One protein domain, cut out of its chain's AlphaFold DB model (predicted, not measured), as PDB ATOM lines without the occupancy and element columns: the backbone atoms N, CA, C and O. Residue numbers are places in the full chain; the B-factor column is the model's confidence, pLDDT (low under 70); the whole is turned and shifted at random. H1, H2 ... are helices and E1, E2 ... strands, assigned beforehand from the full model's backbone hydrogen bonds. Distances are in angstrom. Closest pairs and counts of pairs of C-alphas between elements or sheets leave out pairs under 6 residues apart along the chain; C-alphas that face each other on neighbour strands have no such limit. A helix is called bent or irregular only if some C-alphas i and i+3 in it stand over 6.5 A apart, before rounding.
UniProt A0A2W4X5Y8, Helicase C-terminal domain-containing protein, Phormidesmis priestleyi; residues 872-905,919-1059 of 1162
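Overview. This is residues 872 to 905 and 919 to 1059 of the 1162 residues of the protein "Helicase C-terminal domain-containing protein" of Phormidesmis priestleyi (UniProt A0A2W4X5Y8). A four-stranded sheet makes the middle layer, with helices H3 and H8 packed over one face and H5 and H6 over the other. H1 and H2 lie beyond H3, off the sheet, and residues 1042 to 1059 form a long tail with no named element after E4. The printed part has 175 residues, with eight named helices and four strands in the order H1 H2 H3 H4 H5 H6 E1 E2 H7 E3 H8 E4. The sheet, in order E1, E2, E3, E4, is mixed, and the class is mixed, helices and strands. The whole is compact, with a radius of gyration of the C-alphas of 15.9 A and spans of 44 by 35 by 34 A.

Arrangement. Start at H1, residues 880 to 892, irregular with C-alphas 884 and 887 8.7 A apart; H2, residues 896 to 903, is only just irregular, with C-alphas 897 and 900 6.8 A apart. They only just touch, with 3 pairs of C-alphas within 8 A, and only at the corner; the closest C-alphas, of Tyr 890 and Thr 896, are 5.1 A apart. In the sheet, E1, residues 970 to 976, and E2, residues 981 to 988, are an antiparallel hairpin, with N 973 and O 985 at 2.8 A. E3, residues 1000 to 1006, is antiparallel to E2, with N 1003 and O 984 at 2.8 A, and parallel to E4, residues 1036 to 1041, with N 1038 and O 1002 at 2.8 A. H3, residues 919 to 933, runs across the strands at a height over the sheet of 9.9 A; the closest C-alphas of H3 and E3, of Met 927 and Ser 1000, are 6.1 A apart. On the same face H8, residues 1014 to 1031, runs along the strands at 8.7 A height over the sheet, and E3, H8 and E4 form a strand-helix-strand unit, two parallel strands joined through a helix, with a right-handed crossover. H8 touches H3 at a steep tilt of 54 degrees, through residues 1030 to 1031 of H8 and 922 to 926 of H3 alone; the closest C-alphas, of Ala 926 and Tyr 1031, are 5.6 A apart. H5, residues 942 to 956, and H6, residues 959 to 964, lie on the opposite face at heights over the sheet of 8.9 A and 9.7 A, which gives three layers, helices on both faces of a sheet. H4, residues 936 to 939, and H7, residues 989 to 993, only graze the sheet. Every O i to N i+4 pair is within hydrogen-bond range in H3, H6, H7 and H8; H1 has 7 of 9, H5 10 of 11, and H2 0 of 4, with 2 of 5 O i to N i+3 pairs, while H4 is too short for such a pair.

Along the chain. Find C-alpha 880 at (253.286, 269.239, 267.941), where H1 begins its 17.1 A. H3 spans 21.5 A, H5 21.1 A and E2 23.6 A. H8 runs 25.4 A from C-alpha 1014 at (242.356, 249.338, 292.376), and E4 ends at C-alpha 1041, (238.181, 245.207, 278.232).

Size, cuts and confidence. The two C-alphas farthest apart, of Ser 1011 and Pro 1059, are 47.5 A apart. Residues 906 to 918 are not printed, and C-alphas 905 and 919 are 18.2 A apart across this cut; of the links that are printed whole, none is long. Mean pLDDT of the printed part is 84.6, and it is under 70 at residues 1010 to 1013, 1043 to 1051 and 1054 to 1059.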
ATOM      1  N   ASP A 872     243.727 263.105 282.305       79.31
ATOM      2  CA  ASP A 872     243.353 263.974 281.188       79.31
ATOM      3  C   ASP A 872     243.641 263.280 279.855       79.31
ATOM      4  O   ASP A 872     244.657 263.504 279.196       79.31
ATOM      5  N   GLY A 873     242.734 262.377 279.482       83.88
ATOM      6  CA  GLY A 873     242.793 261.603 278.247       83.88
ATOM      7  C   GLY A 873     242.647 262.442 276.978       83.88
ATOM      8  O   GLY A 873     242.959 261.939 275.904       83.88
ATOM      9  N   LEU A 874     242.210 263.705 277.074       87.19
ATOM     10  CA  LEU A 874     242.106 264.615 275.927       87.19
ATOM     11  C   LEU A 874     243.379 265.426 275.682       87.19
ATOM     12  O   LEU A 874     243.587 265.879 274.556       87.19
ATOM     13  N   THR A 875     244.205 265.651 276.708       84.81
ATOM     14  CA  THR A 875     245.420 266.483 276.602       84.81
ATOM     15  C   THR A 875     246.719 265.686 276.680       84.81
ATOM     16  O   THR A 875     247.804 266.238 276.480       84.81
ATOM     17  N   CYS A 876     246.646 264.376 276.915       85.00
ATOM     18  CA  CYS A 876     247.819 263.517 276.880       85.00
ATOM     19  C   CYS A 876     248.288 263.248 275.436       85.00
ATOM     20  O   CYS A 876     247.489 263.029 274.526       85.00
ATOM     21  N   GLN A 877     249.613 263.264 275.245       87.94
ATOM     22  CA  GLN A 877     250.304 262.922 273.989       87.94
ATOM     23  C   GLN A 877     249.777 263.660 272.738       87.94
ATOM     24  O   GLN A 877     249.665 263.076 271.661       87.94
ATOM     25  N   LEU A 878     249.472 264.955 272.876       89.38
ATOM     26  CA  LEU A 878     249.093 265.817 271.752       89.38
ATOM     27  C   LEU A 878     250.241 265.972 270.748       89.38
ATOM     28  O   LEU A 878     251.401 266.093 271.139       89.38
ATOM     29  N   ASN A 879     249.921 266.020 269.454       89.44
ATOM     30  CA  ASN A 879     250.940 266.226 268.428       89.44
ATOM     31  C   ASN A 879     251.389 267.697 268.326       89.44
ATOM     32  O   ASN A 879     250.601 268.630 268.493       89.44
ATOM     33  N   ASP A 880     252.665 267.905 267.987       85.31
ATOM     34  CA  ASP A 880     253.286 269.239 267.941       85.31
ATOM     35  C   ASP A 880     252.597 270.199 266.962       85.31
ATOM     36  O   ASP A 880     252.559 271.408 267.191       85.31
ATOM     37  N   LYS A 881     252.026 269.673 265.870       81.38
ATOM     38  CA  LYS A 881     251.315 270.490 264.877       81.38
ATOM     39  C   LYS A 881     250.035 271.089 265.452       81.38
ATOM     40  O   LYS A 881     249.737 272.247 265.175       81.38
ATOM     41  N   PHE A 882     249.301 270.321 266.250       87.81
ATOM     42  CA  PHE A 882     248.133 270.812 266.968       87.81
ATOM     43  C   PHE A 882     248.534 271.859 268.010       87.81
ATOM     44  O   PHE A 882     247.939 272.931 268.047       87.81
ATOM     45  N   LEU A 883     249.590 271.600 268.791       87.56
ATOM     46  CA  LEU A 883     250.076 272.535 269.815       87.56
ATOM     47  C   LEU A 883     250.505 273.891 269.227       87.56
ATOM     48  O   LEU A 883     250.237 274.932 269.820       87.56
ATOM     49  N   GLN A 884     251.127 273.901 268.045       85.25
ATOM     50  CA  GLN A 884     251.557 275.132 267.366       85.25
ATOM     51  C   GLN A 884     250.402 275.920 266.720       85.25
ATOM     52  O   GLN A 884     250.531 277.126 266.515       85.25
ATOM     53  N   GLY A 885     249.287 275.257 266.391       84.88
ATOM     54  CA  GLY A 885     248.171 275.820 265.622       84.88
ATOM     55  C   GLY A 885     246.809 275.753 266.317       84.88
ATOM     56  O   GLY A 885     245.792 275.863 265.640       84.88
ATOM     57  N   GLN A 886     246.762 275.556 267.639       85.44
ATOM     58  CA  GLN A 886     245.544 275.194 268.380       85.44
ATOM     59  C   GLN A 886     244.343 276.096 268.047       85.44
ATOM     60  O   GLN A 886     243.285 275.592 267.682       85.44
ATOM     61  N   ILE A 887     244.521 277.421 268.079       86.12
ATOM     62  CA  ILE A 887     243.454 278.394 267.781       86.12
ATOM     63  C   ILE A 887     242.901 278.203 266.359       86.12
ATOM     64  O   ILE A 887     241.690 278.189 266.159       86.12
ATOM     65  N   GLN A 888     243.781 278.012 265.374       87.31
ATOM     66  CA  GLN A 888     243.399 277.852 263.967       87.31
ATOM     67  C   GLN A 888     242.646 276.537 263.744       87.31
ATOM     68  O   GLN A 888     241.672 276.506 262.998       87.31
ATOM     69  N   VAL A 889     243.059 275.462 264.423       86.81
ATOM     70  CA  VAL A 889     242.380 274.160 264.345       86.81
ATOM     71  C   VAL A 889     240.989 274.237 264.984       86.81
ATOM     72  O   VAL A 889     240.021 273.765 264.396       86.81
ATOM     73  N   TYR A 890     240.851 274.890 266.141       90.12
ATOM     74  CA  TYR A 890     239.547 275.103 266.780       90.12
ATOM     75  C   TYR A 890     238.584 275.933 265.924       90.12
ATOM     76  O   TYR A 890     237.389 275.631 265.871       90.12
ATOM     77  N   GLN A 891     239.100 276.938 265.216       88.75
ATOM     78  CA  GLN A 891     238.330 277.712 264.242       88.75
ATOM     79  C   GLN A 891     237.941 276.866 263.025       88.75
ATOM     80  O   GLN A 891     236.792 276.915 262.596       88.75
ATOM     81  N   GLN A 892     238.861 276.046 262.505       87.50
ATOM     82  CA  GLN A 892     238.615 275.179 261.350       87.50
ATOM     83  C   GLN A 892     237.480 274.176 261.601       87.50
ATOM     84  O   GLN A 892     236.654 273.963 260.719       87.50
ATOM     85  N   TYR A 893     237.424 273.578 262.793       88.12
ATOM     86  CA  TYR A 893     236.360 272.642 263.175       88.12
ATOM     87  C   TYR A 893     235.126 273.336 263.778       88.12
ATOM     88  O   TYR A 893     234.160 272.661 264.116       88.12
ATOM     89  N   GLN A 894     235.121 274.670 263.893       90.44
ATOM     90  CA  GLN A 894     234.018 275.452 264.475       90.44
ATOM     91  C   GLN A 894     233.669 275.047 265.923       90.44
ATOM     92  O   GLN A 894     232.500 275.011 266.309       90.44
ATOM     93  N   CYS A 895     234.685 274.747 266.736       90.44
ATOM     94  CA  CYS A 895     234.518 274.272 268.120       90.44
ATOM     95  C   CYS A 895     235.130 275.224 269.157       90.44
ATOM     96  O   CYS A 895     235.493 274.788 270.247       90.44
ATOM     97  N   THR A 896     235.314 276.505 268.819       87.88
ATOM     98  CA  THR A 896     236.040 277.461 269.683       87.88
ATOM     99  C   THR A 896     235.373 277.600 271.058       87.88
ATOM    100  O   THR A 896     236.069 277.649 272.069       87.88
ATOM    101  N   ASP A 897     234.041 277.532 271.113       84.38
ATOM    102  CA  ASP A 897     233.262 277.631 272.355       84.38
ATOM    103  C   ASP A 897     233.411 276.400 273.270       84.38
ATOM    104  O   ASP A 897     233.212 276.488 274.479       84.38
ATOM    105  N   LEU A 898     233.832 275.254 272.724       87.88
ATOM    106  CA  LEU A 898     234.020 274.012 273.482       87.88
ATOM    107  C   LEU A 898     235.424 273.896 274.101       87.88
ATOM    108  O   LEU A 898     235.681 272.986 274.892       87.88
ATOM    109  N   GLN A 899     236.337 274.829 273.803       87.69
ATOM    110  CA  GLN A 899     237.702 274.819 274.343       87.69
ATOM    111  C   GLN A 899     237.732 274.952 275.878       87.69
ATOM    112  O   GLN A 899     238.622 274.415 276.537       87.69
ATOM    113  N   SER A 900     236.758 275.627 276.493       86.06
ATOM    114  CA  SER A 900     236.673 275.705 277.959       86.06
ATOM    115  C   SER A 900     236.215 274.397 278.609       86.06
ATOM    116  O   SER A 900     236.471 274.191 279.794       86.06
ATOM    117  N   LEU A 901     235.562 273.503 277.857       88.00
ATOM    118  CA  LEU A 901     235.008 272.258 278.392       88.00
ATOM    119  C   LEU A 901     236.077 271.195 278.646       88.00
ATOM    120  O   LEU A 901     235.851 270.274 279.419       88.00
ATOM    121  N   GLU A 902     237.263 271.315 278.054       87.38
ATOM    122  CA  GLU A 902     238.335 270.310 278.134       87.38
ATOM    123  C   GLU A 902     238.664 269.883 279.569       87.38
ATOM    124  O   GLU A 902     238.869 268.697 279.843       87.38
ATOM    125  N   GLN A 903     238.657 270.867 280.474       83.94
ATOM    126  CA  GLN A 903     238.998 270.745 281.889       83.94
ATOM    127  C   GLN A 903     237.776 270.500 282.787       83.94
ATOM    128  O   GLN A 903     237.925 270.384 284.000       83.94
ATOM    129  N   LEU A 904     236.574 270.360 282.224       87.31
ATOM    130  CA  LEU A 904     235.324 270.131 282.962       87.31
ATOM    131  C   LEU A 904     234.941 268.647 282.996       87.31
ATOM    132  O   LEU A 904     235.363 267.881 282.128       87.31
ATOM    133  N   ASN A 905     234.217 268.225 284.031       89.00
ATOM    134  CA  ASN A 905     233.855 266.816 284.232       89.00
ATOM    135  C   ASN A 905     232.622 266.394 283.395       89.00
ATOM    136  O   ASN A 905     232.019 267.217 282.702       89.00
ATOM    137  N   ALA A 919     224.589 268.570 268.466       90.88
ATOM    138  CA  ALA A 919     225.272 267.301 268.223       90.88
ATOM    139  C   ALA A 919     226.371 267.425 267.148       90.88
ATOM    140  O   ALA A 919     227.415 266.780 267.258       90.88
ATOM    141  N   ALA A 920     226.186 268.294 266.148       90.94
ATOM    142  CA  ALA A 920     227.153 268.488 265.073       90.94
ATOM    143  C   ALA A 920     228.432 269.181 265.575       90.94
ATOM    144  O   ALA A 920     229.535 268.832 265.150       90.94
ATOM    145  N   GLN A 921     228.321 270.130 266.508       92.12
ATOM    146  CA  GLN A 921     229.484 270.759 267.141       92.12
ATOM    147  C   GLN A 921     230.264 269.768 268.014       92.12
ATOM    148  O   GLN A 921     231.496 269.729 267.950       92.12
ATOM    149  N   TRP A 922     229.567 268.916 268.770       93.50
ATOM    150  CA  TRP A 922     230.195 267.861 269.573       93.50
ATOM    151  C   TRP A 922     230.874 266.796 268.704       93.50
ATOM    152  O   TRP A 922     231.999 266.387 269.000       93.50
ATOM    153  N   GLN A 923     230.265 266.431 267.575       94.38
ATOM    154  CA  GLN A 923     230.866 265.571 266.555       94.38
ATOM    155  C   GLN A 923     232.160 266.175 265.990       94.38
ATOM    156  O   GLN A 923     233.200 265.511 265.970       94.38
ATOM    157  N   ARG A 924     232.143 267.453 265.585       94.38
ATOM    158  CA  ARG A 924     233.351 268.149 265.103       94.38
ATOM    159  C   ARG A 924     234.423 268.251 266.189       94.38
ATOM    160  O   ARG A 924     235.612 268.144 265.884       94.38
ATOM    161  N   TRP A 925     234.031 268.404 267.455       94.75
ATOM    162  CA  TRP A 925     234.971 268.419 268.576       94.75
ATOM    163  C   TRP A 925     235.621 267.053 268.800       94.75
ATOM    164  O   TRP A 925     236.839 266.982 268.964       94.75
ATOM    165  N   ALA A 926     234.850 265.967 268.711       95.00
ATOM    166  CA  ALA A 926     235.380 264.610 268.752       95.00
ATOM    167  C   ALA A 926     236.393 264.370 267.616       95.00
ATOM    168  O   ALA A 926     237.508 263.928 267.884       95.00
ATOM    169  N   MET A 927     236.072 264.774 266.379       94.88
ATOM    170  CA  MET A 927     237.003 264.695 265.241       94.88
ATOM    171  C   MET A 927     238.294 265.491 265.482       94.88
ATOM    172  O   MET A 927     239.399 264.998 265.231       94.88
ATOM    173  N   LEU A 928     238.176 266.725 265.984       93.62
ATOM    174  CA  LEU A 928     239.328 267.557 266.337       93.62
ATOM    175  C   LEU A 928     240.215 266.837 267.354       93.62
ATOM    176  O   LEU A 928     241.438 266.876 267.226       93.62
ATOM    177  N   ARG A 929     239.623 266.161 268.342       93.19
ATOM    178  CA  ARG A 929     240.362 265.434 269.381       93.19
ATOM    179  C   ARG A 929     241.056 264.188 268.875       93.19
ATOM    180  O   ARG A 929     242.226 263.992 269.204       93.19
ATOM    181  N   THR A 930     240.418 263.443 267.983       93.25
ATOM    182  CA  THR A 930     241.066 262.343 267.266       93.25
ATOM    183  C   THR A 930     242.278 262.848 266.470       93.25
ATOM    184  O   THR A 930     243.354 262.256 266.540       93.25
ATOM    185  N   PHE A 931     242.153 263.991 265.780       92.31
ATOM    186  CA  PHE A 931     243.262 264.618 265.048       92.31
ATOM    187  C   PHE A 931     244.370 265.160 265.958       92.31
ATOM    188  O   PHE A 931     245.550 265.021 265.636       92.31
ATOM    189  N   ALA A 932     244.020 265.756 267.098       91.12
ATOM    190  CA  ALA A 932     244.970 266.362 268.029       91.12
ATOM    191  C   ALA A 932     245.957 265.339 268.625       91.12
ATOM    192  O   ALA A 932     247.097 265.692 268.928       91.12
ATOM    193  N   GLN A 933     245.539 264.077 268.746       92.62
ATOM    194  CA  GLN A 933     246.355 262.968 269.253       92.62
ATOM    195  C   GLN A 933     246.993 262.110 268.148       92.62
ATOM    196  O   GLN A 933     247.814 261.245 268.440       92.62
ATOM    197  N   ALA A 934     246.654 262.344 266.877       91.19
ATOM    198  CA  ALA A 934     247.170 261.566 265.754       91.19
ATOM    199  C   ALA A 934     248.696 261.739 265.598       91.19
ATOM    200  O   ALA A 934     249.189 262.866 265.676       91.19
ATOM    201  N   ASN A 935     249.452 260.664 265.336       90.38
ATOM    202  CA  ASN A 935     250.911 260.732 265.185       90.38
ATOM    203  C   ASN A 935     251.305 261.170 263.759       90.38
ATOM    204  O   ASN A 935     251.168 260.381 262.823       90.38
ATOM    205  N   PRO A 936     251.886 262.371 263.548       86.44
ATOM    206  CA  PRO A 936     252.238 262.843 262.207       86.44
ATOM    207  C   PRO A 936     253.293 261.985 261.492       86.44
ATOM    208  O   PRO A 936     253.400 262.057 260.264       86.44
ATOM    209  N   ALA A 937     254.090 261.204 262.232       86.31
ATOM    210  CA  ALA A 937     255.106 260.319 261.665       86.31
ATOM    211  C   ALA A 937     254.495 259.116 260.930       86.31
ATOM    212  O   ALA A 937     255.090 258.634 259.965       86.31
ATOM    213  N   SER A 938     253.290 258.681 261.313       88.00
ATOM    214  CA  SER A 938     252.649 257.500 260.722       88.00
ATOM    215  C   SER A 938     252.250 257.706 259.255       88.00
ATOM    216  O   SER A 938     252.110 256.745 258.510       88.00
ATOM    217  N   LEU A 939     252.159 258.959 258.788       84.19
ATOM    218  CA  LEU A 939     251.953 259.263 257.368       84.19
ATOM    219  C   LEU A 939     253.148 258.850 256.489       84.19
ATOM    220  O   LEU A 939     253.001 258.679 255.280       84.19
ATOM    221  N   LYS A 940     254.351 258.802 257.076       81.56
ATOM    222  CA  LYS A 940     255.611 258.510 256.377       81.56
ATOM    223  C   LYS A 940     256.137 257.106 256.672       81.56
ATOM    224  O   LYS A 940     256.942 256.606 255.893       81.56
ATOM    225  N   ASP A 941     255.704 256.501 257.773       85.50
ATOM    226  CA  ASP A 941     256.128 255.176 258.217       85.50
ATOM    227  C   ASP A 941     254.970 254.174 258.128       85.50
ATOM    228  O   ASP A 941     254.104 254.107 259.003       85.50
ATOM    229  N   ALA A 942     254.973 253.379 257.057       82.00
ATOM    230  CA  ALA A 942     253.957 252.361 256.811       82.00
ATOM    231  C   ALA A 942     253.932 251.266 257.895       82.00
ATOM    232  O   ALA A 942     252.873 250.689 258.141       82.00
ATOM    233  N   ASN A 943     255.051 251.019 258.591       87.00
ATOM    234  CA  ASN A 943     255.106 250.003 259.644       87.00
ATOM    235  C   ASN A 943     254.254 250.400 260.856       87.00
ATOM    236  O   ASN A 943     253.651 249.532 261.480       87.00
ATOM    237  N   LEU A 944     254.165 251.697 261.180       87.75
ATOM    238  CA  LEU A 944     253.331 252.177 262.290       87.75
ATOM    239  C   LEU A 944     251.842 251.947 262.018       87.75
ATOM    240  O   LEU A 944     251.123 251.469 262.893       87.75
ATOM    241  N   ASN A 945     251.392 252.237 260.795       89.62
ATOM    242  CA  ASN A 945     250.009 252.000 260.387       89.62
ATOM    243  C   ASN A 945     249.689 250.498 260.318       89.62
ATOM    244  O   ASN A 945     248.614 250.095 260.755       89.62
ATOM    245  N   GLN A 946     250.629 249.665 259.855       88.62
ATOM    246  CA  GLN A 946     250.462 248.210 259.870       88.62
ATOM    247  C   GLN A 946     250.343 247.661 261.303       88.62
ATOM    248  O   GLN A 946     249.395 246.939 261.603       88.62
ATOM    249  N   GLN A 947     251.252 248.049 262.205       90.81
ATOM    250  CA  GLN A 947     251.211 247.636 263.614       90.81
ATOM    251  C   GLN A 947     249.923 248.082 264.308       90.81
ATOM    252  O   GLN A 947     249.367 247.344 265.121       90.81
ATOM    253  N   TRP A 948     249.441 249.288 264.003       93.31
ATOM    254  CA  TRP A 948     248.174 249.780 264.530       93.31
ATOM    255  C   TRP A 948     247.001 248.911 264.056       93.31
ATOM    256  O   TRP A 948     246.226 248.444 264.892       93.31
ATOM    257  N   SER A 949     246.914 248.610 262.756       90.88
ATOM    258  CA  SER A 949     245.854 247.760 262.196       90.88
ATOM    259  C   SER A 949     245.872 246.344 262.779       90.88
ATOM    260  O   SER A 949     244.822 245.841 263.174       90.88
ATOM    261  N   GLU A 950     247.052 245.728 262.920       90.12
ATOM    262  CA  GLU A 950     247.210 244.411 263.560       90.12
ATOM    263  C   GLU A 950     246.709 244.425 265.016       90.12
ATOM    264  O   GLU A 950     246.050 243.485 265.466       90.12
ATOM    265  N   GLN A 951     246.955 245.511 265.758       89.12
ATOM    266  CA  GLN A 951     246.463 245.662 267.129       89.12
ATOM    267  C   GLN A 951     244.948 245.856 267.209       89.12
ATOM    268  O   GLN A 951     244.342 245.364 268.160       89.12
ATOM    269  N   ILE A 952     244.330 246.557 266.255       90.00
ATOM    270  CA  ILE A 952     242.866 246.670 266.186       90.00
ATOM    271  C   ILE A 952     242.253 245.307 265.853       90.00
ATOM    272  O   ILE A 952     241.356 244.859 266.568       90.00
ATOM    273  N   GLN A 953     242.790 244.604 264.851       89.31
ATOM    274  CA  GLN A 953     242.319 243.273 264.452       89.31
ATOM    275  C   GLN A 953     242.430 242.252 265.584       89.31
ATOM    276  O   GLN A 953     241.505 241.476 265.811       89.31
ATOM    277  N   ALA A 954     243.518 242.294 266.356       85.75
ATOM    278  CA  ALA A 954     243.699 241.429 267.519       85.75
ATOM    279  C   ALA A 954     242.662 241.664 268.635       85.75
ATOM    280  O   ALA A 954     242.524 240.820 269.521       85.75
ATOM    281  N   ARG A 955     241.966 242.810 268.640       84.38
ATOM    282  CA  ARG A 955     241.001 243.192 269.685       84.38
ATOM    283  C   ARG A 955     239.552 243.113 269.231       84.38
ATOM    284  O   ARG A 955     238.721 242.663 270.009       84.38
ATOM    285  N   LEU A 956     239.262 243.558 268.013       84.62
ATOM    286  CA  LEU A 956     237.902 243.686 267.488       84.62
ATOM    287  C   LEU A 956     237.639 242.816 266.240       84.62
ATOM    288  O   LEU A 956     236.535 242.834 265.710       84.62
ATOM    289  N   GLY A 957     238.625 242.066 265.739       84.88
ATOM    290  CA  GLY A 957     238.514 241.379 264.447       84.88
ATOM    291  C   GLY A 957     238.673 242.324 263.246       84.88
ATOM    292  O   GLY A 957     239.049 243.487 263.395       84.88
ATOM    293  N   THR A 958     238.438 241.815 262.032       83.75
ATOM    294  CA  THR A 958     238.629 242.580 260.783       83.75
ATOM    295  C   THR A 958     237.436 243.465 260.427       83.75
ATOM    296  O   THR A 958     237.638 244.550 259.883       83.75
ATOM    297  N   GLU A 959     236.219 243.063 260.809       85.12
ATOM    298  CA  GLU A 959     234.972 243.720 260.390       85.12
ATOM    299  C   GLU A 959     234.930 245.240 260.652       85.12
ATOM    300  O   GLU A 959     234.506 245.973 259.760       85.12
ATOM    301  N   PRO A 960     235.403 245.779 261.797       88.12
ATOM    302  CA  PRO A 960     235.384 247.227 262.036       88.12
ATOM    303  C   PRO A 960     236.264 248.040 261.090       88.12
ATOM    304  O   PRO A 960     235.939 249.191 260.805       88.12
ATOM    305  N   LEU A 961     237.387 247.470 260.639       88.00
ATOM    306  CA  LEU A 961     238.290 248.123 259.690       88.00
ATOM    307  C   LEU A 961     237.735 248.050 258.268       88.00
ATOM    308  O   LEU A 961     237.867 249.017 257.520       88.00
ATOM    309  N   ASP A 962     237.087 246.934 257.928       86.31
ATOM    310  CA  ASP A 962     236.392 246.765 256.652       86.31
ATOM    311  C   ASP A 962     235.234 247.768 256.549       86.31
ATOM    312  O   ASP A 962     235.100 248.470 255.550       86.31
ATOM    313  N   TYR A 963     234.458 247.914 257.628       85.00
ATOM    314  CA  TYR A 963     233.345 248.860 257.711       85.00
ATOM    315  C   TYR A 963     233.798 250.329 257.725       85.00
ATOM    316  O   TYR A 963     233.076 251.210 257.268       85.00
ATOM    317  N   TRP A 964     234.989 250.623 258.256       89.62
ATOM    318  CA  TRP A 964     235.567 251.970 258.184       89.62
ATOM    319  C   TRP A 964     236.084 252.328 256.779       89.62
ATOM    320  O   TRP A 964     236.301 253.507 256.494       89.62
ATOM    321  N   GLU A 965     236.249 251.330 255.903       88.00
ATOM    322  CA  GLU A 965     236.913 251.442 254.601       88.00
ATOM    323  C   GLU A 965     238.350 251.965 254.749       88.00
ATOM    324  O   GLU A 965     238.666 253.081 254.337       88.00
ATOM    325  N   LEU A 966     239.215 251.159 255.383       86.62
ATOM    326  CA  LEU A 966     240.599 251.526 255.713       86.62
ATOM    327  C   LEU A 966     241.302 252.287 254.557       86.62
ATOM    328  O   LEU A 966     241.605 251.686 253.522       86.62
ATOM    329  N   PRO A 967     241.606 253.589 254.720       85.25
ATOM    330  CA  PRO A 967     242.157 254.405 253.641       85.25
ATOM    331  C   PRO A 967     243.636 254.079 253.387       85.25
ATOM    332  O   PRO A 967     244.379 253.715 254.299       85.25
ATOM    333  N   GLU A 968     244.118 254.304 252.160       80.31
ATOM    334  CA  GLU A 968     245.533 254.068 251.814       80.31
ATOM    335  C   GLU A 968     246.510 254.947 252.619       80.31
ATOM    336  O   GLU A 968     247.650 254.556 252.876       80.31
ATOM    337  N   LYS A 969     246.083 256.157 253.010       84.12
ATOM    338  CA  LYS A 969     246.878 257.097 253.814       84.12
ATOM    339  C   LYS A 969     246.053 257.644 254.970       84.12
ATOM    340  O   LYS A 969     245.168 258.467 254.766       84.12
ATOM    341  N   PHE A 970     246.434 257.273 256.184       91.88
ATOM    342  CA  PHE A 970     245.862 257.795 257.421       91.88
ATOM    343  C   PHE A 970     246.946 258.109 258.446       91.88
ATOM    344  O   PHE A 970     248.078 257.615 258.371       91.88
ATOM    345  N   LEU A 971     246.577 258.944 259.413       92.44
ATOM    346  CA  LEU A 971     247.339 259.110 260.641       92.44
ATOM    347  C   LEU A 971     246.817 258.128 261.688       92.44
ATOM    348  O   LEU A 971     245.608 258.013 261.842       92.44
ATOM    349  N   SER A 972     247.699 257.455 262.417       93.62
ATOM    350  CA  SER A 972     247.343 256.551 263.513       93.62
ATOM    351  C   SER A 972     247.952 257.034 264.825       93.62
ATOM    352  O   SER A 972     248.946 257.761 264.837       93.62
ATOM    353  N   ALA A 973     247.351 256.657 265.947       92.88
ATOM    354  CA  ALA A 973     247.881 256.913 267.278       92.88
ATOM    355  C   ALA A 973     247.503 255.799 268.255       92.88
ATOM    356  O   ALA A 973     246.457 255.160 268.141       92.88
ATOM    357  N   SER A 974     248.383 255.576 269.230       92.25
ATOM    358  CA  SER A 974     248.162 254.697 270.378       92.25
ATOM    359  C   SER A 974     248.601 255.448 271.630       92.25
ATOM    360  O   SER A 974     249.786 255.458 271.963       92.25
ATOM    361  N   VAL A 975     247.647 256.080 272.304       91.62
ATOM    362  CA  VAL A 975     247.867 256.952 273.455       91.62
ATOM    363  C   VAL A 975     247.658 256.175 274.749       91.62
ATOM    364  O   VAL A 975     246.554 255.736 275.071       91.62
ATOM    365  N   LEU A 976     248.732 256.025 275.524       91.12
ATOM    366  CA  LEU A 976     248.672 255.423 276.854       91.12
ATOM    367  C   LEU A 976     248.263 256.493 277.879       91.12
ATOM    368  O   LEU A 976     249.096 257.301 278.290       91.12
ATOM    369  N   VAL A 977     246.986 256.503 278.269       90.06
ATOM    370  CA  VAL A 977     246.418 257.475 279.224       90.06
ATOM    371  C   VAL A 977     246.807 257.119 280.662       90.06
ATOM    372  O   VAL A 977     247.114 257.995 281.468       90.06
ATOM    373  N   SER A 978     246.829 255.826 280.986       89.62
ATOM    374  CA  SER A 978     247.295 255.288 282.268       89.62
ATOM    375  C   SER A 978     247.863 253.879 282.071       89.62
ATOM    376  O   SER A 978     247.808 253.329 280.973       89.62
ATOM    377  N   SER A 979     248.359 253.239 283.136       85.75
ATOM    378  CA  SER A 979     248.750 251.821 283.073       85.75
ATOM    379  C   SER A 979     247.579 250.871 282.772       85.75
ATOM    380  O   SER A 979     247.822 249.724 282.397       85.75
ATOM    381  N   ALA A 980     246.333 251.341 282.902       88.31
ATOM    382  CA  ALA A 980     245.127 250.568 282.636       88.31
ATOM    383  C   ALA A 980     244.304 251.062 281.431       88.31
ATOM    384  O   ALA A 980     243.475 250.302 280.961       88.31
ATOM    385  N   LEU A 981     244.508 252.266 280.885       92.00
ATOM    386  CA  LEU A 981     243.727 252.784 279.750       92.00
ATOM    387  C   LEU A 981     244.619 253.147 278.563       92.00
ATOM    388  O   LEU A 981     245.521 253.982 278.676       92.00
ATOM    389  N   ASN A 982     244.321 252.556 277.405       92.50
ATOM    390  CA  ASN A 982     244.967 252.863 276.133       92.50
ATOM    391  C   ASN A 982     243.915 253.242 275.080       92.50
ATOM    392  O   ASN A 982     242.979 252.481 274.827       92.50
ATOM    393  N   VAL A 983     244.088 254.408 274.463       94.25
ATOM    394  CA  VAL A 983     243.225 254.938 273.405       94.25
ATOM    395  C   VAL A 983     243.940 254.785 272.071       94.25
ATOM    396  O   VAL A 983     244.997 255.371 271.850       94.25
ATOM    397  N   ARG A 984     243.360 254.006 271.161       93.94
ATOM    398  CA  ARG A 984     243.867 253.851 269.794       93.94
ATOM    399  C   ARG A 984     242.971 254.602 268.838       93.94
ATOM    400  O   ARG A 984     241.768 254.374 268.835       93.94
ATOM    401  N   SER A 985     243.546 255.454 268.006       94.69
ATOM    402  CA  SER A 985     242.777 256.235 267.045       94.69
ATOM    403  C   SER A 985     243.424 256.272 265.670       94.69
ATOM    404  O   SER A 985     244.635 256.082 265.536       94.69
ATOM    405  N   ALA A 986     242.607 256.510 264.649       94.44
ATOM    406  CA  ALA A 986     243.063 256.780 263.296       94.44
ATOM    407  C   ALA A 986     242.238 257.894 262.642       94.44
ATOM    408  O   ALA A 986     241.078 258.118 262.989       94.44
ATOM    409  N   VAL A 987     242.879 258.609 261.720       94.12
ATOM    410  CA  VAL A 987     242.348 259.795 261.048       94.12
ATOM    411  C   VAL A 987     242.603 259.705 259.550       94.12
ATOM    412  O   VAL A 987     243.756 259.742 259.105       94.12
ATOM    413  N   ASP A 988     241.522 259.671 258.776       92.81
ATOM    414  CA  ASP A 988     241.543 259.931 257.340       92.81
ATOM    415  C   ASP A 988     241.577 261.446 257.092       92.81
ATOM    416  O   ASP A 988     240.614 262.180 257.330       92.81
ATOM    417  N   LEU A 989     242.705 261.925 256.571       86.94
ATOM    418  CA  LEU A 989     242.912 263.343 256.295       86.94
ATOM    419  C   LEU A 989     241.973 263.902 255.221       86.94
ATOM    420  O   LEU A 989     241.708 265.105 255.236       86.94
ATOM    421  N   MET A 990     241.502 263.082 254.279       86.50
ATOM    422  CA  MET A 990     240.602 263.538 253.218       86.50
ATOM    423  C   MET A 990     239.192 263.756 253.760       86.50
ATOM    424  O   MET A 990     238.653 264.850 253.590       86.50
ATOM    425  N   ARG A 991     238.651 262.776 254.491       89.88
ATOM    426  CA  ARG A 991     237.344 262.896 255.162       89.88
ATOM    427  C   ARG A 991     237.342 264.020 256.204       89.88
ATOM    428  O   ARG A 991     236.449 264.861 256.202       89.88
ATOM    429  N   HIS A 992     238.410 264.167 256.995       89.00
ATOM    430  CA  HIS A 992     238.533 265.286 257.945       89.00
ATOM    431  C   HIS A 992     238.551 266.670 257.282       89.00
ATOM    432  O   HIS A 992     237.992 267.617 257.833       89.00
ATOM    433  N   ARG A 993     239.164 266.819 256.097       85.12
ATOM    434  CA  ARG A 993     239.122 268.089 255.342       85.12
ATOM    435  C   ARG A 993     237.712 268.457 254.889       85.12
ATOM    436  O   ARG A 993     237.438 269.639 254.720       85.12
ATOM    437  N   GLN A 994     236.856 267.460 254.694       86.62
ATOM    438  CA  GLN A 994     235.446 267.620 254.346       86.62
ATOM    439  C   GLN A 994     234.541 267.653 255.585       86.62
ATOM    440  O   GLN A 994     233.323 267.667 255.446       86.62
ATOM    441  N   THR A 995     235.118 267.674 256.796       85.12
ATOM    442  CA  THR A 995     234.390 267.592 258.076       85.12
ATOM    443  C   THR A 995     233.466 266.372 258.189       85.12
ATOM    444  O   THR A 995     232.486 266.396 258.925       85.12
ATOM    445  N   ASP A 996     233.806 265.287 257.489       89.25
ATOM    446  CA  ASP A 996     233.100 264.010 257.560       89.25
ATOM    447  C   ASP A 996     233.568 263.202 258.783       89.25
ATOM    448  O   ASP A 996     234.737 262.811 258.888       89.25
ATOM    449  N   SER A 997     232.643 262.930 259.710       87.69
ATOM    450  CA  SER A 997     232.898 262.170 260.941       87.69
ATOM    451  C   SER A 997     233.301 260.723 260.709       87.69
ATOM    452  O   SER A 997     233.969 260.146 261.570       87.69
ATOM    453  N   ALA A 998     232.966 260.138 259.553       88.81
ATOM    454  CA  ALA A 998     233.469 258.822 259.163       88.81
ATOM    455  C   ALA A 998     234.989 258.824 258.923       88.81
ATOM    456  O   ALA A 998     235.604 257.771 258.768       88.81
ATOM    457  N   GLY A 999     235.638 259.993 258.934       90.75
ATOM    458  CA  GLY A 999     237.092 260.118 258.900       90.75
ATOM    459  C   GLY A 999     237.814 259.760 260.202       90.75
ATOM    460  O   GLY A 999     239.034 259.615 260.171       90.75
ATOM    461  N   SER A1000     237.105 259.608 261.324       94.88
ATOM    462  CA  SER A1000     237.693 259.276 262.629       94.88
ATOM    463  C   SER A1000     237.365 257.847 263.060       94.88
ATOM    464  O   SER A1000     236.202 257.453 263.076       94.88
ATOM    465  N   PHE A1001     238.384 257.109 263.502       95.50
ATOM    466  CA  PHE A1001     238.248 255.807 264.162       95.50
ATOM    467  C   PHE A1001     238.818 255.890 265.578       95.50
ATOM    468  O   PHE A1001     239.934 256.384 265.755       95.50
ATOM    469  N   VAL A1002     238.095 255.394 266.588       95.44
ATOM    470  CA  VAL A1002     238.533 255.422 267.995       95.44
ATOM    471  C   VAL A1002     238.209 254.103 268.698       95.44
ATOM    472  O   VAL A1002     237.071 253.648 268.684       95.44
ATOM    473  N   LEU A1003     239.199 253.518 269.372       94.62
ATOM    474  CA  LEU A1003     239.062 252.373 270.269       94.62
ATOM    475  C   LEU A1003     239.563 252.733 271.676       94.62
ATOM    476  O   LEU A1003     240.742 253.042 271.863       94.62
ATOM    477  N   LEU A1004     238.682 252.615 272.670       94.44
ATOM    478  CA  LEU A1004     238.995 252.727 274.096       94.44
ATOM    479  C   LEU A1004     239.247 251.325 274.679       94.44
ATOM    480  O   LEU A1004     238.320 250.529 274.808       94.44
ATOM    481  N   ALA A1005     240.496 251.000 275.019       91.56
ATOM    482  CA  ALA A1005     240.864 249.691 275.563       91.56
ATOM    483  C   ALA A1005     241.263 249.798 277.043       91.56
ATOM    484  O   ALA A1005     242.304 250.383 277.367       91.56
ATOM    485  N   LEU A1006     240.457 249.203 277.927       90.69
ATOM    486  CA  LEU A1006     240.666 249.207 279.377       90.69
ATOM    487  C   LEU A1006     241.229 247.862 279.872       90.69
ATOM    488  O   LEU A1006     240.730 246.799 279.519       90.69
ATOM    489  N   ASN A1007     242.262 247.903 280.712       87.19
ATOM    490  CA  ASN A1007     242.881 246.748 281.355       87.19
ATOM    491  C   ASN A1007     242.307 246.506 282.750       87.19
ATOM    492  O   ASN A1007     242.804 247.041 283.736       87.19
ATOM    493  N   ASP A1008     241.295 245.659 282.828       79.69
ATOM    494  CA  ASP A1008     240.596 245.228 284.040       79.69
ATOM    495  C   ASP A1008     241.189 243.951 284.672       79.69
ATOM    496  O   ASP A1008     240.545 243.291 285.486       79.69
ATOM    497  N   ALA A1009     242.433 243.584 284.336       73.94
ATOM    498  CA  ALA A1009     243.088 242.415 284.919       73.94
ATOM    499  C   ALA A1009     243.306 242.563 286.447       73.94
ATOM    500  O   ALA A1009     243.685 243.642 286.912       73.94
ATOM    501  N   PRO A1010     243.185 241.471 287.238       59.25
ATOM    502  CA  PRO A1010     243.249 241.515 288.706       59.25
ATOM    503  C   PRO A1010     244.585 241.997 289.306       59.25
ATOM    504  O   PRO A1010     244.688 242.160 290.518       59.25
ATOM    505  N   SER A1011     245.618 242.208 288.486       55.53
ATOM    506  CA  SER A1011     246.921 242.743 288.896       55.53
ATOM    507  C   SER A1011     247.010 244.277 288.891       55.53
ATOM    508  O   SER A1011     248.040 244.811 289.304       55.53
ATOM    509  N   ALA A1012     245.981 244.996 288.429       58.44
ATOM    510  CA  ALA A1012     245.966 246.457 288.433       58.44
ATOM    511  C   ALA A1012     245.675 247.021 289.839       58.44
ATOM    512  O   ALA A1012     244.777 246.552 290.539       58.44
ATOM    513  N   GLU A1013     246.403 248.064 290.257       63.44
ATOM    514  CA  GLU A1013     246.074 248.801 291.484       63.44
ATOM    515  C   GLU A1013     244.643 249.358 291.399       63.44
ATOM    516  O   GLU A1013     244.307 250.102 290.473       63.44
ATOM    517  N   THR A1014     243.800 249.035 292.386       73.75
ATOM    518  CA  THR A1014     242.356 249.338 292.376       73.75
ATOM    519  C   THR A1014     242.049 250.826 292.163       73.75
ATOM    520  O   THR A1014     241.057 251.167 291.523       73.75
ATOM    521  N   ALA A1015     242.909 251.724 292.653       80.44
ATOM    522  CA  ALA A1015     242.744 253.167 292.486       80.44
ATOM    523  C   ALA A1015     242.983 253.636 291.038       80.44
ATOM    524  O   ALA A1015     242.216 254.451 290.524       80.44
ATOM    525  N   ILE A1016     244.009 253.104 290.364       84.56
ATOM    526  CA  ILE A1016     244.320 253.455 288.970       84.56
ATOM    527  C   ILE A1016     243.231 252.925 288.043       84.56
ATOM    528  O   ILE A1016     242.818 253.626 287.117       84.56
ATOM    529  N   LEU A1017     242.735 251.714 288.305       87.19
ATOM    530  CA  LEU A1017     241.657 251.133 287.515       87.19
ATOM    531  C   LEU A1017     240.364 251.950 287.639       87.19
ATOM    532  O   LEU A1017     239.777 252.276 286.612       87.19
ATOM    533  N   LYS A1018     239.980 252.373 288.856       88.75
ATOM    534  CA  LYS A1018     238.828 253.272 289.068       88.75
ATOM    535  C   LYS A1018     238.970 254.566 288.258       88.75
ATOM    536  O   LYS A1018     238.063 254.928 287.516       88.75
ATOM    537  N   ALA A1019     240.116 255.245 288.357       88.94
ATOM    538  CA  ALA A1019     240.355 256.490 287.621       88.94
ATOM    539  C   ALA A1019     240.325 256.284 286.093       88.94
ATOM    540  O   ALA A1019     239.808 257.120 285.358       88.94
ATOM    541  N   SER A1020     240.846 255.151 285.621       91.06
ATOM    542  CA  SER A1020     240.863 254.778 284.201       91.06
ATOM    543  C   SER A1020     239.470 254.444 283.669       91.06
ATOM    544  O   SER A1020     239.140 254.800 282.540       91.06
ATOM    545  N   TRP A1021     238.635 253.800 284.482       90.94
ATOM    546  CA  TRP A1021     237.234 253.540 284.166       90.94
ATOM    547  C   TRP A1021     236.425 254.843 284.088       90.94
ATOM    548  O   TRP A1021     235.772 255.075 283.072       90.94
ATOM    549  N   ASN A1022     236.570 255.744 285.070       91.25
ATOM    550  CA  ASN A1022     235.953 257.078 285.027       91.25
ATOM    551  C   ASN A1022     236.328 257.831 283.734       91.25
ATOM    552  O   ASN A1022     235.464 258.393 283.063       91.25
ATOM    553  N   GLU A1023     237.612 257.813 283.357       92.25
ATOM    554  CA  GLU A1023     238.078 258.491 282.143       92.25
ATOM    555  C   GLU A1023     237.588 257.802 280.861       92.25
ATOM    556  O   GLU A1023     237.271 258.478 279.888       92.25
ATOM    557  N   THR A1024     237.445 256.473 280.861       93.75
ATOM    558  CA  THR A1024     236.851 255.732 279.734       93.75
ATOM    559  C   THR A1024     235.411 256.175 279.486       93.75
ATOM    560  O   THR A1024     235.048 256.454 278.346       93.75
ATOM    561  N   LEU A1025     234.606 256.293 280.548       94.00
ATOM    562  CA  LEU A1025     233.224 256.768 280.464       94.00
ATOM    563  C   LEU A1025     233.151 258.222 279.979       94.00
ATOM    564  O   LEU A1025     232.355 258.534 279.093       94.00
ATOM    565  N   ARG A1026     234.031 259.099 280.484       92.88
ATOM    566  CA  ARG A1026     234.124 260.494 280.025       92.88
ATOM    567  C   ARG A1026     234.471 260.586 278.538       92.88
ATOM    568  O   ARG A1026     233.822 261.325 277.805       92.88
ATOM    569  N   LEU A1027     235.471 259.833 278.077       94.50
ATOM    570  CA  LEU A1027     235.855 259.806 276.662       94.50
ATOM    571  C   LEU A1027     234.748 259.220 275.783       94.50
ATOM    572  O   LEU A1027     234.533 259.714 274.678       94.50
ATOM    573  N   LEU A1028     234.018 258.213 276.267       95.00
ATOM    574  CA  LEU A1028     232.885 257.640 275.545       95.00
ATOM    575  C   LEU A1028     231.739 258.654 275.385       95.00
ATOM    576  O   LEU A1028     231.179 258.741 274.296       95.00
ATOM    577  N   ASN A1029     231.467 259.486 276.401       95.38
ATOM    578  CA  ASN A1029     230.486 260.578 276.303       95.38
ATOM    579  C   ASN A1029     230.824 261.581 275.179       95.38
ATOM    580  O   ASN A1029     229.913 262.182 274.617       95.38
ATOM    581  N   LEU A1030     232.107 261.766 274.831       95.12
ATOM    582  CA  LEU A1030     232.525 262.594 273.690       95.12
ATOM    583  C   LEU A1030     232.524 261.811 272.373       95.12
ATOM    584  O   LEU A1030     231.984 262.266 271.370       95.12
ATOM    585  N   TYR A1031     233.169 260.648 272.338       95.44
ATOM    586  CA  TYR A1031     233.371 259.918 271.087       95.44
ATOM    587  C   TYR A1031     232.109 259.208 270.582       95.44
ATOM    588  O   TYR A1031     232.109 258.764 269.438       95.44
ATOM    589  N   GLN A1032     231.024 259.153 271.366       93.75
ATOM    590  CA  GLN A1032     229.719 258.650 270.914       93.75
ATOM    591  C   GLN A1032     229.190 259.341 269.648       93.75
ATOM    592  O   GLN A1032     228.444 258.729 268.894       93.75
ATOM    593  N   PHE A1033     229.582 260.597 269.412       93.12
ATOM    594  CA  PHE A1033     229.171 261.369 268.238       93.12
ATOM    595  C   PHE A1033     229.928 260.963 266.961       93.12
ATOM    596  O   PHE A1033     229.672 261.512 265.894       93.12
ATOM    597  N   LEU A1034     230.878 260.023 267.046       92.94
ATOM    598  CA  LEU A1034     231.574 259.467 265.889       92.94
ATOM    599  C   LEU A1034     230.977 258.110 265.490       92.94
ATOM    600  O   LEU A1034     230.728 257.270 266.356       92.94
ATOM    601  N   PRO A1035     230.853 257.824 264.183       88.62
ATOM    602  CA  PRO A1035     230.320 256.548 263.712       88.62
ATOM    603  C   PRO A1035     231.210 255.353 264.092       88.62
ATOM    604  O   PRO A1035     230.698 254.291 264.440       88.62
ATOM    605  N   HIS A1036     232.541 255.513 264.093       92.12
ATOM    606  CA  HIS A1036     233.498 254.421 264.336       92.12
ATOM    607  C   HIS A1036     234.170 254.509 265.718       92.12
ATOM    608  O   HIS A1036     235.398 254.488 265.833       92.12
ATOM    609  N   VAL A1037     233.359 254.606 266.776       93.31
ATOM    610  CA  VAL A1037     233.809 254.512 268.178       93.31
ATOM    611  C   VAL A1037     233.594 253.110 268.746       93.31
ATOM    612  O   VAL A1037     232.509 252.549 268.625       93.31
ATOM    613  N   TYR A1038     234.600 252.547 269.408       93.00
ATOM    614  CA  TYR A1038     234.558 251.222 270.031       93.00
ATOM    615  C   TYR A1038     235.158 251.265 271.440       93.00
ATOM    616  O   TYR A1038     236.017 252.097 271.736       93.00
ATOM    617  N   ALA A1039     234.741 250.343 272.310       91.81
ATOM    618  CA  ALA A1039     235.291 250.187 273.655       91.81
ATOM    619  C   ALA A1039     235.342 248.704 274.058       91.81
ATOM    620  O   ALA A1039     234.408 247.959 273.768       91.81
ATOM    621  N   CYS A1040     236.423 248.266 274.711       89.31
ATOM    622  CA  CYS A1040     236.588 246.873 275.147       89.31
ATOM    623  C   CYS A1040     237.457 246.735 276.409       89.31
ATOM    624  O   CYS A1040     238.258 247.617 276.731       89.31
ATOM    625  N   THR A1041     237.343 245.589 277.085       87.81
ATOM    626  CA  THR A1041     238.181 245.207 278.232       87.81
ATOM    627  C   THR A1041     239.274 244.192 277.849       87.81
ATOM    628  O   THR A1041     239.277 243.674 276.728       87.81
ATOM    629  N   LEU A1042     240.250 243.935 278.733       76.19
ATOM    630  CA  LEU A1042     241.399 243.046 278.462       76.19
ATOM    631  C   LEU A1042     241.377 241.748 279.280       76.19
ATOM    632  O   LEU A1042     242.025 240.773 278.887       76.19
ATOM    633  N   ALA A1043     240.648 241.707 280.393       61.66
ATOM    634  CA  ALA A1043     240.485 240.532 281.227       61.66
ATOM    635  C   ALA A1043     239.304 239.694 280.734       61.66
ATOM    636  O   ALA A1043     238.192 239.847 281.218       61.66
ATOM    637  N   SER A1044     239.554 238.808 279.766       42.84
ATOM    638  CA  SER A1044     238.831 237.538 279.556       42.84
ATOM    639  C   SER A1044     239.376 236.827 278.320       42.84
ATOM    640  O   SER A1044     239.121 237.226 277.190       42.84
ATOM    641  N   GLY A1045     240.080 235.714 278.521       42.50
ATOM    642  CA  GLY A1045     240.344 234.725 277.473       42.50
ATOM    643  C   GLY A1045     239.117 233.864 277.141       42.50
ATOM    644  O   GLY A1045     239.269 232.663 276.938       42.50
ATOM    645  N   SER A1046     237.905 234.424 277.130       33.47
ATOM    646  CA  SER A1046     236.667 233.674 276.890       33.47
ATOM    647  C   SER A1046     235.702 234.452 276.000       33.47
ATOM    648  O   SER A1046     235.229 235.510 276.397       33.47
ATOM    649  N   ALA A1047     235.395 233.847 274.848       35.53
ATOM    650  CA  ALA A1047     234.416 234.233 273.831       35.53
ATOM    651  C   ALA A1047     234.676 235.577 273.126       35.53
ATOM    652  O   ALA A1047     234.642 236.642 273.724       35.53
ATOM    653  N   SER A1048     234.893 235.508 271.810       42.91
ATOM    654  CA  SER A1048     234.797 236.646 270.897       42.91
ATOM    655  C   SER A1048     233.433 237.310 271.068       42.91
ATOM    656  O   SER A1048     232.425 236.800 270.570       42.91
ATOM    657  N   THR A1049     233.371 238.407 271.812       48.84
ATOM    658  CA  THR A1049     232.128 239.154 271.925       48.84
ATOM    659  C   THR A1049     231.824 239.791 270.569       48.84
ATOM    660  O   THR A1049     232.735 240.372 269.971       48.84
ATOM    661  N   PRO A1050     230.601 239.642 270.030       55.91
ATOM    662  CA  PRO A1050     230.271 240.154 268.708       55.91
ATOM    663  C   PRO A1050     230.447 241.671 268.691       55.91
ATOM    664  O   PRO A1050     229.934 242.381 269.557       55.91
ATOM    665  N   VAL A1051     231.209 242.167 267.719       65.81
ATOM    666  CA  VAL A1051     231.435 243.603 267.576       65.81
ATOM    667  C   VAL A1051     230.200 244.237 266.952       65.81
ATOM    668  O   VAL A1051     229.756 243.844 265.878       65.81
ATOM    669  N   LEU A1052     229.630 245.227 267.639       71.50
ATOM    670  CA  LEU A1052     228.468 245.967 267.154       71.50
ATOM    671  C   LEU A1052     228.905 246.988 266.094       71.50
ATOM    672  O   LEU A1052     229.501 248.029 266.408       71.50
ATOM    673  N   LEU A1053     228.609 246.684 264.832       75.19
ATOM    674  CA  LEU A1053     228.892 247.555 263.693       75.19
ATOM    675  C   LEU A1053     227.853 248.692 263.581       75.19
ATOM    676  O   LEU A1053     226.708 248.521 264.006       75.19
ATOM    677  N   PRO A1054     228.224 249.864 263.033       67.62
ATOM    678  CA  PRO A1054     227.281 250.955 262.769       67.62
ATOM    679  C   PRO A1054     226.143 250.537 261.816       67.62
ATOM    680  O   PRO A1054     226.319 249.667 260.959       67.62
ATOM    681  N   LYS A1055     224.960 251.155 261.942       64.19
ATOM    682  CA  LYS A1055     223.835 250.973 261.003       64.19
ATOM    683  C   LYS A1055     223.941 252.043 259.897       64.19
ATOM    684  O   LYS A1055     223.987 253.230 260.203       64.19
ATOM    685  N   LEU A1056     224.000 251.635 258.623       47.81
ATOM    686  CA  LEU A1056     224.030 252.548 257.464       47.81
ATOM    687  C   LEU A1056     222.702 253.315 257.381       47.81
ATOM    688  O   LEU A1056     221.657 252.714 257.137       47.81
ATOM    689  N   THR A1057     222.737 254.633 257.563       42.66
ATOM    690  CA  THR A1057     221.595 255.521 257.304       42.66
ATOM    691  C   THR A1057     221.723 256.110 255.900       42.66
ATOM    692  O   THR A1057     222.744 256.696 255.551       42.66
ATOM    693  N   ALA A1058     220.692 255.935 255.068       28.88
ATOM    694  CA  ALA A1058     220.600 256.613 253.778       28.88
ATOM    695  C   ALA A1058     220.347 258.118 254.009       28.88
ATOM    696  O   ALA A1058     219.531 258.457 254.869       28.88
ATOM    697  N   PRO A1059     221.008 259.031 253.273       30.50
ATOM    698  CA  PRO A1059     220.760 260.460 253.418       30.50
ATOM    699  C   PRO A1059     219.322 260.786 252.994       30.50
ATOM    700  O   PRO A1059     218.895 260.443 251.890       30.50
TER     701      PRO A1059